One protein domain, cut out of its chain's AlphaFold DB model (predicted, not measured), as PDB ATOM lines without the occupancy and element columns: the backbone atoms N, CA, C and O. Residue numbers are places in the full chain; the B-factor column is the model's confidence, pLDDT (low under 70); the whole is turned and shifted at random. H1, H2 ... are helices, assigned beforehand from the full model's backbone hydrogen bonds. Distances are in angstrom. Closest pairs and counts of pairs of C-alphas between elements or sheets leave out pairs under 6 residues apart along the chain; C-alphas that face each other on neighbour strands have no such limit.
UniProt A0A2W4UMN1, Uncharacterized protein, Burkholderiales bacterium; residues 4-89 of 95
ATOM      1  N   HIS A   4     122.670  84.455 163.146       70.44
ATOM      2  CA  HIS A   4     123.662  83.423 162.859       70.44
ATOM      3  C   HIS A   4     123.563  82.239 163.830       70.44
ATOM      4  O   HIS A   4     123.401  81.104 163.389       70.44
ATOM      5  N   HIS A   5     123.529  82.517 165.139       82.19
ATOM      6  CA  HIS A   5     123.367  81.483 166.167       82.19
ATOM      7  C   HIS A   5     122.037  80.735 166.049       82.19
ATOM      8  O   HIS A   5     121.970  79.553 166.373       82.19
ATOM      9  N   LEU A   6     120.958  81.402 165.621       86.31
ATOM     10  CA  LEU A   6     119.685  80.708 165.425       86.31
ATOM     11  C   LEU A   6     119.804  79.681 164.296       86.31
ATOM     12  O   LEU A   6     119.410  78.535 164.480       86.31
ATOM     13  N   CYS A   7     120.382  80.078 163.163       89.25
ATOM     14  CA  CYS A   7     120.551  79.206 162.007       89.25
ATOM     15  C   CYS A   7     121.382  77.958 162.337       89.25
ATOM     16  O   CYS A   7     120.949  76.850 162.044       89.25
ATOM     17  N   GLU A   8     122.523  78.118 163.010       90.50
ATOM     18  CA  GLU A   8     123.371  76.988 163.421       90.50
ATOM     19  C   GLU A   8     122.632  76.020 164.349       90.50
ATOM     20  O   GLU A   8     122.669  74.805 164.150       90.50
ATOM     21  N   ARG A   9     121.876  76.552 165.318       94.12
ATOM     22  CA  ARG A   9     121.059  75.731 166.221       94.12
ATOM     23  C   ARG A   9     119.965  74.968 165.490       94.12
ATOM     24  O   ARG A   9     119.643  73.857 165.902       94.12
ATOM     25  N   VAL A  10     119.377  75.544 164.442       94.50
ATOM     26  CA  VAL A  10     118.386  74.837 163.622       94.50
ATOM     27  C   VAL A  10     119.032  73.671 162.890       94.50
ATOM     28  O   VAL A  10     118.454  72.590 162.898       94.50
ATOM     29  N   ILE A  11     120.223  73.860 162.313       94.75
ATOM     30  CA  ILE A  11     120.944  72.788 161.613       94.75
ATOM     31  C   ILE A  11     121.261  71.629 162.567       94.75
ATOM     32  O   ILE A  11     120.906  70.495 162.262       94.75
ATOM     33  N   ASP A  12     121.831  71.911 163.742       96.25
ATOM     34  CA  ASP A  12     122.125  70.878 164.756       96.25
ATOM     35  C   ASP A  12     120.848  70.195 165.282       96.25
ATOM     36  O   ASP A  12     120.808  68.991 165.543       96.25
ATOM     37  N   SER A  13     119.754  70.950 165.404       97.56
ATOM     38  CA  SER A  13     118.460  70.384 165.789       97.56
ATOM     39  C   SER A  13     117.901  69.469 164.699       97.56
ATOM     40  O   SER A  13     117.410  68.390 165.016       97.56
ATOM     41  N   ALA A  14     117.981  69.871 163.431       96.50
ATOM     42  CA  ALA A  14     117.486  69.094 162.301       96.50
ATOM     43  C   ALA A  14     118.291  67.798 162.096       96.50
ATOM     44  O   ALA A  14     117.669  66.741 162.010       96.50
ATOM     45  N   ASP A  15     119.630  67.857 162.138       97.44
ATOM     46  CA  ASP A  15     120.505  66.670 162.057       97.44
ATOM     47  C   ASP A  15     120.212  65.687 163.192       97.44
ATOM     48  O   ASP A  15     120.035  64.489 162.967       97.44
ATOM     49  N   TYR A  16     120.060  66.188 164.420       98.06
ATOM     50  CA  TYR A  16     119.674  65.338 165.538       98.06
ATOM     51  C   TYR A  16     118.326  64.653 165.308       98.06
ATOM     52  O   TYR A  16     118.221  63.443 165.487       98.06
ATOM     53  N   LEU A  17     117.296  65.406 164.919       98.00
ATOM     54  CA  LEU A  17     115.955  64.855 164.727       98.00
ATOM     55  C   LEU A  17     115.922  63.815 163.600       98.00
ATOM     56  O   LEU A  17     115.273  62.784 163.765       98.00
ATOM     57  N   GLU A  18     116.658  64.043 162.510       97.56
ATOM     58  CA  GLU A  18     116.838  63.073 161.423       97.56
ATOM     59  C   GLU A  18     117.458  61.767 161.944       97.56
ATOM     60  O   GLU A  18     116.905  60.687 161.736       97.56
ATOM     61  N   ARG A  19     118.542  61.854 162.729       97.31
ATOM     62  CA  ARG A  19     119.199  60.684 163.344       97.31
ATOM     63  C   ARG A  19     118.329  59.951 164.362       97.31
ATOM     64  O   ARG A  19     118.508  58.753 164.553       97.31
ATOM     65  N   GLN A  20     117.405  60.651 165.023       97.62
ATOM     66  CA  GLN A  20     116.425  60.046 165.935       97.62
ATOM     67  C   GLN A  20     115.211  59.447 165.206       97.62
ATOM     68  O   GLN A  20     114.272  58.988 165.854       97.62
ATOM     69  N   GLY A  21     115.205  59.445 163.871       96.75
ATOM     70  CA  GLY A  21     114.141  58.839 163.079       96.75
ATOM     71  C   GLY A  21     112.884  59.699 162.963       96.75
ATOM     72  O   GLY A  21     111.813  59.166 162.666       96.75
ATOM     73  N   MET A  22     112.979  61.019 163.172       97.25
ATOM     74  CA  MET A  22     111.885  61.914 162.801       97.25
ATOM     75  C   MET A  22     111.631  61.788 161.297       97.25
ATOM     76  O   MET A  22     112.517  61.949 160.461       97.25
ATOM     77  N   THR A  23     110.386  61.498 160.946       96.00
ATOM     78  CA  THR A  23     109.999  61.321 159.548       96.00
ATOM     79  C   THR A  23     109.893  62.665 158.832       96.00
ATOM     80  O   THR A  23     109.543  63.691 159.421       96.00
ATOM     81  N   VAL A  24     110.064  62.657 157.510       93.06
ATOM     82  CA  VAL A  24     109.802  63.840 156.672       93.06
ATOM     83  C   VAL A  24     108.352  64.327 156.820       93.06
ATOM     84  O   VAL A  24     108.087  65.524 156.735       93.06
ATOM     85  N   GLN A  25     107.395  63.432 157.085       92.75
ATOM     86  CA  GLN A  25     106.008  63.820 157.353       92.75
ATOM     87  C   GLN A  25     105.883  64.626 158.653       92.75
ATOM     88  O   GLN A  25     105.211  65.658 158.670       92.75
ATOM     89  N   GLN A  26     106.563  64.204 159.719       94.69
ATOM     90  CA  GLN A  26     106.635  64.957 160.973       94.69
ATOM     91  C   GLN A  26     107.337  66.308 160.782       94.69
ATOM     92  O   GLN A  26     106.819  67.328 161.236       94.69
ATOM     93  N   LEU A  27     108.447  66.344 160.039       94.31
ATOM     94  CA  LEU A  27     109.134  67.586 159.676       94.31
ATOM     95  C   LEU A  27     108.188  68.575 158.969       94.31
ATOM     96  O   LEU A  27     108.068  69.731 159.378       94.31
ATOM     97  N   ARG A  28     107.462  68.098 157.949       92.00
ATOM     98  CA  ARG A  28     106.481  68.882 157.179       92.00
ATOM     99  C   ARG A  28     105.335  69.394 158.039       92.00
ATOM    100  O   ARG A  28     104.886  70.515 157.829       92.00
ATOM    101  N   SER A  29     104.886  68.606 159.017       91.81
ATOM    102  CA  SER A  29     103.801  69.006 159.922       91.81
ATOM    103  C   SER A  29     104.142  70.240 160.764       91.81
ATOM    104  O   SER A  29     103.237  70.908 161.254       91.81
ATOM    105  N   MET A  30     105.433  70.568 160.899       91.44
ATOM    106  CA  MET A  30     105.915  71.758 161.600       91.44
ATOM    107  C   MET A  30     106.204  72.952 160.678       91.44
ATOM    108  O   MET A  30     106.430  74.047 161.193       91.44
ATOM    109  N   HIS A  31     106.229  72.781 159.354       88.06
ATOM    110  CA  HIS A  31     106.619  73.825 158.398       88.06
ATOM    111  C   HIS A  31     105.429  74.713 157.982       88.06
ATOM    112  O   HIS A  31     104.296  74.238 157.900       88.06
ATOM    113  N   HIS A  32     105.678  76.002 157.694       73.88
ATOM    114  CA  HIS A  32     104.667  76.926 157.157       73.88
ATOM    115  C   HIS A  32     105.019  77.441 155.739       73.88
ATOM    116  O   HIS A  32     106.157  77.846 155.517       73.88
ATOM    117  N   PRO A  33     104.045  77.528 154.809       68.44
ATOM    118  CA  PRO A  33     102.786  76.784 154.850       68.44
ATOM    119  C   PRO A  33     103.091  75.279 154.905       68.44
ATOM    120  O   PRO A  33     104.252  74.884 154.757       68.44
ATOM    121  N   MET A  34     102.085  74.430 155.146       62.66
ATOM    122  CA  MET A  34     102.262  72.980 154.989       62.66
ATOM    123  C   MET A  34     102.563  72.692 153.515       62.66
ATOM    124  O   MET A  34     101.676  72.409 152.713       62.66
ATOM    125  N   THR A  35     103.828  72.826 153.127       65.44
ATOM    126  CA  THR A  35     104.276  72.499 151.787       65.44
ATOM    127  C   THR A  35     104.571  71.012 151.756       65.44
ATOM    128  O   THR A  35     105.141  70.430 152.682       65.44
ATOM    129  N   ARG A  36     104.232  70.374 150.638       63.41
ATOM    130  CA  ARG A  36     104.675  69.003 150.366       63.41
ATOM    131  C   ARG A  36     106.174  68.928 150.045       63.41
ATOM    132  O   ARG A  36     106.676  67.837 149.803       63.41
ATOM    133  N   LEU A  37     106.867  70.069 150.013       77.12
ATOM    134  CA  LEU A  37     108.236  70.197 149.526       77.12
ATOM    135  C   LEU A  37     109.274  70.214 150.650       77.12
ATOM    136  O   LEU A  37     110.453  70.033 150.357       77.12
ATOM    137  N   GLU A  38     108.864  70.383 151.912       86.62
ATOM    138  CA  GLU A  38     109.838  70.408 153.004       86.62
ATOM    139  C   GLU A  38     110.532  69.049 153.147       86.62
ATOM    140  O   GLU A  38     109.903  67.983 153.112       86.62
ATOM    141  N   THR A  39     111.855  69.113 153.262       91.62
ATOM    142  CA  THR A  39     112.793  67.996 153.414       91.62
ATOM    143  C   THR A  39     113.961  68.475 154.269       91.62
ATOM    144  O   THR A  39     114.235  69.674 154.296       91.62
ATOM    145  N   TYR A  40     114.707  67.560 154.890       92.19
ATOM    146  CA  TYR A  40     115.925  67.925 155.619       92.19
ATOM    147  C   TYR A  40     116.914  68.699 154.743       92.19
ATOM    148  O   TYR A  40     117.448  69.718 155.164       92.19
ATOM    149  N   SER A  41     117.074  68.310 153.474       91.69
ATOM    150  CA  SER A  41     117.914  69.048 152.524       91.69
ATOM    151  C   SER A  41     117.434  70.484 152.285       91.69
ATOM    152  O   SER A  41     118.261  71.391 152.169       91.69
ATOM    153  N   ALA A  42     116.117  70.719 152.233       89.88
ATOM    154  CA  ALA A  42     115.554  72.065 152.130       89.88
ATOM    155  C   ALA A  42     115.817  72.879 153.407       89.88
ATOM    156  O   ALA A  42     116.308  74.007 153.307       89.88
ATOM    157  N   THR A  43     115.606  72.280 154.584       90.00
ATOM    158  CA  THR A  43     115.936  72.882 155.884       90.00
ATOM    159  C   THR A  43     117.419  73.269 155.945       90.00
ATOM    160  O   THR A  43     117.752  74.420 156.243       90.00
ATOM    161  N   TYR A  44     118.327  72.354 155.585       92.44
ATOM    162  CA  TYR A  44     119.772  72.600 155.587       92.44
ATOM    163  C   TYR A  44     120.175  73.696 154.610       92.44
ATOM    164  O   TYR A  44     120.955  74.583 154.957       92.44
ATOM    165  N   ARG A  45     119.615  73.692 153.399       89.69
ATOM    166  CA  ARG A  45     119.878  74.739 152.411       89.69
ATOM    167  C   ARG A  45     119.409  76.104 152.913       89.69
ATOM    168  O   ARG A  45     120.138  77.086 152.777       89.69
ATOM    169  N   TYR A  46     118.218  76.180 153.504       87.94
ATOM    170  CA  TYR A  46     117.655  77.444 153.960       87.94
ATOM    171  C   TYR A  46     118.450  78.037 155.127       87.94
ATOM    172  O   TYR A  46     118.941  79.162 155.033       87.94
ATOM    173  N   PHE A  47     118.629  77.277 156.209       88.50
ATOM    174  CA  PHE A  47     119.300  77.772 157.414       88.50
ATOM    175  C   PHE A  47     120.832  77.733 157.307       88.50
ATOM    176  O   PHE A  47     121.515  78.495 157.983       88.50
ATOM    177  N   GLY A  48     121.402  76.906 156.432       86.56
ATOM    178  CA  GLY A  48     122.847  76.841 156.211       86.56
ATOM    179  C   GLY A  48     123.362  77.901 155.240       86.56
ATOM    180  O   GLY A  48     124.447  78.440 155.456       86.56
ATOM    181  N   ILE A  49     122.589  78.226 154.195       83.88
ATOM    182  CA  ILE A  49     123.049  79.077 153.084       83.88
ATOM    183  C   ILE A  49     122.261  80.385 153.013       83.88
ATOM    184  O   ILE A  49     122.864  81.452 153.024       83.88
ATOM    185  N   ILE A  50     120.925  80.317 152.945       82.69
ATOM    186  CA  ILE A  50     120.085  81.501 152.685       82.69
ATOM    187  C   ILE A  50     120.043  82.429 153.906       82.69
ATOM    188  O   ILE A  50     120.227  83.633 153.768       82.69
ATOM    189  N   LYS A  51     119.811  81.869 155.102       80.94
ATOM    190  CA  LYS A  51     119.804  82.579 156.397       80.94
ATOM    191  C   LYS A  51     118.850  83.791 156.480       80.94
ATOM    192  O   LYS A  51     119.035  84.664 157.325       80.94
ATOM    193  N   ASP A  52     117.798  83.831 155.658       76.56
ATOM    194  CA  ASP A  52     116.772  84.889 155.674       76.56
ATOM    195  C   ASP A  52     115.705  84.596 156.751       76.56
ATOM    196  O   ASP A  52     114.754  83.843 156.540       76.56
ATOM    197  N   LEU A  53     115.856  85.141 157.958       73.12
ATOM    198  CA  LEU A  53     114.960  84.852 159.090       73.12
ATOM    199  C   LEU A  53     113.680  85.698 159.083       73.12
ATOM    200  O   LEU A  53     113.394  86.450 160.017       73.12
ATOM    201  N   LYS A  54     112.857  85.537 158.047       76.38
ATOM    202  CA  LYS A  54     111.471  86.027 158.065       76.38
ATOM    203  C   LYS A  54     110.678  85.353 159.185       76.38
ATOM    204  O   LYS A  54     110.928  84.199 159.526       76.38
ATOM    205  N   ARG A  55     109.680  86.059 159.729       71.31
ATOM    206  CA  ARG A  55     108.897  85.649 160.915       71.31
ATOM    207  C   ARG A  55     108.420  84.188 160.878       71.31
ATOM    208  O   ARG A  55     108.603  83.468 161.849       71.31
ATOM    209  N   LEU A  56     107.879  83.736 159.749       72.31
ATOM    210  CA  LEU A  56     107.358  82.371 159.593       72.31
ATOM    211  C   LEU A  56     108.462  81.302 159.671       72.31
ATOM    212  O   LEU A  56     108.267  80.244 160.270       72.31
ATOM    213  N   ASN A  57     109.647  81.611 159.143       80.62
ATOM    214  CA  ASN A  57     110.816  80.735 159.221       80.62
ATOM    215  C   ASN A  57     111.459  80.769 160.612       80.62
ATOM    216  O   ASN A  57     112.034  79.772 161.040       80.62
ATOM    217  N   ALA A  58     111.307  81.871 161.355       87.25
ATOM    218  CA  ALA A  58     111.697  81.935 162.761       87.25
ATOM    219  C   ALA A  58     110.805  81.045 163.646       87.25
ATOM    220  O   ALA A  58     111.318  80.333 164.506       87.25
ATOM    221  N   ASP A  59     109.491  81.013 163.409       90.31
ATOM    222  CA  ASP A  59     108.591  80.110 164.139       90.31
ATOM    223  C   ASP A  59     108.891  78.640 163.820       90.31
ATOM    224  O   ASP A  59     108.970  77.812 164.730       90.31
ATOM    225  N   TYR A  60     109.151  78.312 162.550       91.81
ATOM    226  CA  TYR A  60     109.605  76.974 162.166       91.81
ATOM    227  C   TYR A  60     110.927  76.583 162.849       91.81
ATOM    228  O   TYR A  60     111.026  75.506 163.442       91.81
ATOM    229  N   ALA A  61     111.910  77.487 162.857       92.75
ATOM    230  CA  ALA A  61     113.174  77.307 163.566       92.75
ATOM    231  C   ALA A  61     112.967  77.022 165.061       92.75
ATOM    232  O   ALA A  61     113.561  76.092 165.611       92.75
ATOM    233  N   HIS A  62     112.100  77.791 165.725       94.50
ATOM    234  CA  HIS A  62     111.802  77.594 167.141       94.50
ATOM    235  C   HIS A  62     111.144  76.241 167.421       94.50
ATOM    236  O   HIS A  62     111.504  75.607 168.415       94.50
ATOM    237  N   ARG A  63     110.246  75.762 166.548       96.00
ATOM    238  CA  ARG A  63     109.652  74.421 166.675       96.00
ATOM    239  C   ARG A  63     110.727  73.335 166.628       96.00
ATOM    240  O   ARG A  63     110.776  72.512 167.537       96.00
ATOM    241  N   LEU A  64     111.624  73.369 165.636       96.62
ATOM    242  CA  LEU A  64     112.710  72.386 165.503       96.62
ATOM    243  C   LEU A  64     113.626  72.371 166.728       96.62
ATOM    244  O   LEU A  64     113.872  71.316 167.312       96.62
ATOM    245  N   ILE A  65     114.076  73.554 167.151       97.31
ATOM    246  CA  ILE A  65     114.949  73.710 168.317       97.31
ATOM    247  C   ILE A  65     114.263  73.202 169.586       97.31
ATOM    248  O   ILE A  65     114.891  72.540 170.414       97.31
ATOM    249  N   PHE A  66     112.976  73.504 169.755       97.88
ATOM    250  CA  PHE A  66     112.209  73.049 170.906       97.88
ATOM    251  C   PHE A  66     112.083  71.525 170.927       97.88
ATOM    252  O   PHE A  66     112.426  70.914 171.936       97.88
ATOM    253  N   VAL A  67     111.641  70.907 169.828       98.19
ATOM    254  CA  VAL A  67     111.455  69.449 169.767       98.19
ATOM    255  C   VAL A  67     112.780  68.730 170.005       98.19
ATOM    256  O   VAL A  67     112.835  67.834 170.846       98.19
ATOM    257  N   ALA A  68     113.864  69.164 169.354       98.44
ATOM    258  CA  ALA A  68     115.189  68.588 169.562       98.44
ATOM    259  C   ALA A  68     115.649  68.730 171.019       98.44
ATOM    260  O   ALA A  68     116.060  67.745 171.629       98.44
ATOM    261  N   GLY A  69     115.532  69.926 171.600       98.19
ATOM    262  CA  GLY A  69     115.943  70.181 172.980       98.19
ATOM    263  C   GLY A  69     115.172  69.341 173.997       98.19
ATOM    264  O   GLY A  69     115.774  68.727 174.872       98.19
ATOM    265  N   GLN A  70     113.848  69.255 173.865       98.25
ATOM    266  CA  GLN A  70     113.018  68.460 174.773       98.25
ATOM    267  C   GLN A  70     113.255  66.953 174.604       98.25
ATOM    268  O   GLN A  70     113.315  66.230 175.598       98.25
ATOM    269  N   HIS A  71     113.442  66.481 173.367       98.31
ATOM    270  CA  HIS A  71     113.732  65.074 173.097       98.31
ATOM    271  C   HIS A  71     115.107  64.672 173.649       98.31
ATOM    272  O   HIS A  71     115.231  63.619 174.261       98.31
ATOM    273  N   ARG A  72     116.135  65.528 173.509       97.94
ATOM    274  CA  ARG A  72     117.470  65.311 174.110       97.94
ATOM    275  C   ARG A  72     117.418  65.190 175.636       97.94
ATOM    276  O   ARG A  72     118.219  64.467 176.212       97.94
ATOM    277  N   LEU A  73     116.475  65.878 176.279       97.75
ATOM    278  CA  LEU A  73     116.250  65.808 177.726       97.75
ATOM    279  C   LEU A  73     115.370  64.619 178.153       97.75
ATOM    280  O   LEU A  73     115.101  64.468 179.341       97.75
ATOM    281  N   GLY A  74     114.886  63.795 177.216       96.88
ATOM    282  CA  GLY A  74     114.009  62.660 177.518       96.88
ATOM    283  C   GLY A  74     112.593  63.057 177.957       96.88
ATOM    284  O   GLY A  74     111.906  62.270 178.597       96.88
ATOM    285  N   LEU A  75     112.132  64.270 177.624       96.44
ATOM    286  CA  LEU A  75     110.868  64.839 178.125       96.44
ATOM    287  C   LEU A  75     109.623  64.443 177.306       96.44
ATOM    288  O   LEU A  75     108.535  64.995 177.498       96.44
ATOM    289  N   GLY A  76     109.774  63.499 176.375       95.38
ATOM    290  CA  GLY A  76     108.681  62.931 175.591       95.38
ATOM    291  C   GLY A  76     109.127  62.402 174.231       95.38
ATOM    292  O   GLY A  76     110.223  62.699 173.762       95.38
ATOM    293  N   GLY A  77     108.247  61.635 173.585       97.25
ATOM    294  CA  GLY A  77     108.442  61.184 172.207       97.25
ATOM    295  C   GLY A  77     108.198  62.298 171.186       97.25
ATOM    296  O   GLY A  77     107.517  63.288 171.468       97.25
ATOM    297  N   LEU A  78     108.728  62.118 169.974       97.25
ATOM    298  CA  LEU A  78     108.687  63.125 168.907       97.25
ATOM    299  C   LEU A  78     107.273  63.650 168.617       97.25
ATOM    300  O   LEU A  78     107.086  64.861 168.580       97.25
ATOM    301  N   SER A  79     106.272  62.775 168.479       96.69
ATOM    302  CA  SER A  79     104.892  63.185 168.164       96.69
ATOM    303  C   SER A  79     104.303  64.128 169.219       96.69
ATOM    304  O   SER A  79     103.838  65.215 168.885       96.69
ATOM    305  N   THR A  80     104.421  63.780 170.503       97.31
ATOM    306  CA  THR A  80     103.939  64.621 171.610       97.31
ATOM    307  C   THR A  80     104.666  65.965 171.670       97.31
ATOM    308  O   THR A  80     104.081  66.994 172.007       97.31
ATOM    309  N   LEU A  81     105.965  65.983 171.364       98.25
ATOM    310  CA  LEU A  81     106.747  67.217 171.370       98.25
ATOM    311  C   LEU A  81     106.402  68.127 170.187       98.25
ATOM    312  O   LEU A  81     106.375  69.345 170.365       98.25
ATOM    313  N   ILE A  82     106.096  67.559 169.018       96.81
ATOM    314  CA  ILE A  82     105.605  68.304 167.852       96.81
ATOM    315  C   ILE A  82     104.280  68.994 168.183       96.81
ATOM    316  O   ILE A  82     104.145  70.193 167.949       96.81
ATOM    317  N   GLU A  83     103.330  68.281 168.790       96.12
ATOM    318  CA  GLU A  83     102.048  68.860 169.217       96.12
ATOM    319  C   GLU A  83     102.260  70.047 170.167       96.12
ATOM    320  O   GLU A  83     101.727  71.135 169.946       96.12
ATOM    321  N   LYS A  84     103.126  69.886 171.177       97.44
ATOM    322  CA  LYS A  84     103.495  70.975 172.098       97.44
ATOM    323  C   LYS A  84     104.139  72.160 171.372       97.44
ATOM    324  O   LYS A  84     103.856  73.313 171.706       97.44
ATOM    325  N   ALA A  85     104.993  71.897 170.383       96.69
ATOM    326  CA  ALA A  85     105.622  72.940 169.582       96.69
ATOM    327  C   ALA A  85     104.584  73.728 168.767       96.69
ATOM    328  O   ALA A  85     104.674  74.952 168.695       96.69
ATOM    329  N   LEU A  86     103.585  73.046 168.203       94.62
ATOM    330  CA  LEU A  86     102.510  73.655 167.415       94.62
ATOM    331  C   LEU A  86     101.528  74.464 168.269       94.62
ATOM    332  O   LEU A  86     101.037  75.487 167.805       94.62
ATOM    333  N   VAL A  87     101.290  74.073 169.523       94.75
ATOM    334  CA  VAL A  87     100.526  74.902 170.474       94.75
ATOM    335  C   VAL A  87     101.275  76.198 170.789       94.75
ATOM    336  O   VAL A  87     100.676  77.269 170.845       94.75
ATOM    337  N   ARG A  88     102.597  76.119 170.985       94.81
ATOM    338  CA  ARG A  88     103.421  77.275 171.371       94.81
ATOM    339  C   ARG A  88     103.725  78.222 170.210       94.81
ATOM    340  O   ARG A  88     103.770  79.432 170.413       94.81
ATOM    341  N   TRP A  89     103.926  77.675 169.017       92.88
ATOM    342  CA  TRP A  89     104.118  78.418 167.774       92.88
ATOM    343  C   TRP A  89     103.139  77.884 166.726       92.88
ATOM    344  O   TRP A  89     103.508  76.999 165.952       92.88
TER     345      TRP A  89
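This is residues 4 to 89 of the 95 residues of an uncharacterized protein of Burkholderiales bacterium (UniProt A0A2W4UMN1). The longest helix, H4, runs through the middle, with H1 crossing it on one side and H5 folded back on the other side as a helical hairpin. H3 packs side by side with H1, and short H2 sits between the beginnings of H3 and H5 without firm contact to either. The printed part has 86 residues with five named helices, H1 to H5 in chain order, and no named strand; the class is all helix. It is compact, with a radius of gyration of the C-alphas of 11.6 A, and a rounded outline of 32 by 24 by 22 A.

H4, residues 55 to 72, touches H1, residues 4 to 19, with residues 61 to 69 alone; the closest C-alphas, of Ser 13 and Ala 68, are 5.3 A apart. Their lines stand at a steep tilt of 51 degrees, the same way. With residues 63 to 71 alone, H4 touches H5, residues 78 to 88, at a steep tilt of 41 degrees, opposite ways; the closest C-alphas, of Arg 63 and Ala 85, are 5.2 A apart. H3, residues 40 to 50, touches H1 at a shallow tilt of 13 degrees, opposite ways, closest at the C-alphas of Cys 7 and Phe 47, 5.0 A. H2, residues 24 to 29, is close to but not clearly touching H5, with the C-alphas of Gln 26 and Ser 79 closest at 7.6 A. H1 and H5 are apart. In H1 to H5 every O i to N i+4 pair is within hydrogen-bond range.

H4 is 25.7 A long and H1 23.2 A. H1 begins at C-alpha 4 (123.662, 83.423, 162.859), and H5 ends at C-alpha 88 (103.421, 77.275, 171.371).

The C-alphas farthest apart, of Ile 50 and Leu 75, are 31.8 A apart. The printed part has no cut and no long link. Residues 33 to 36 have pLDDT under 70.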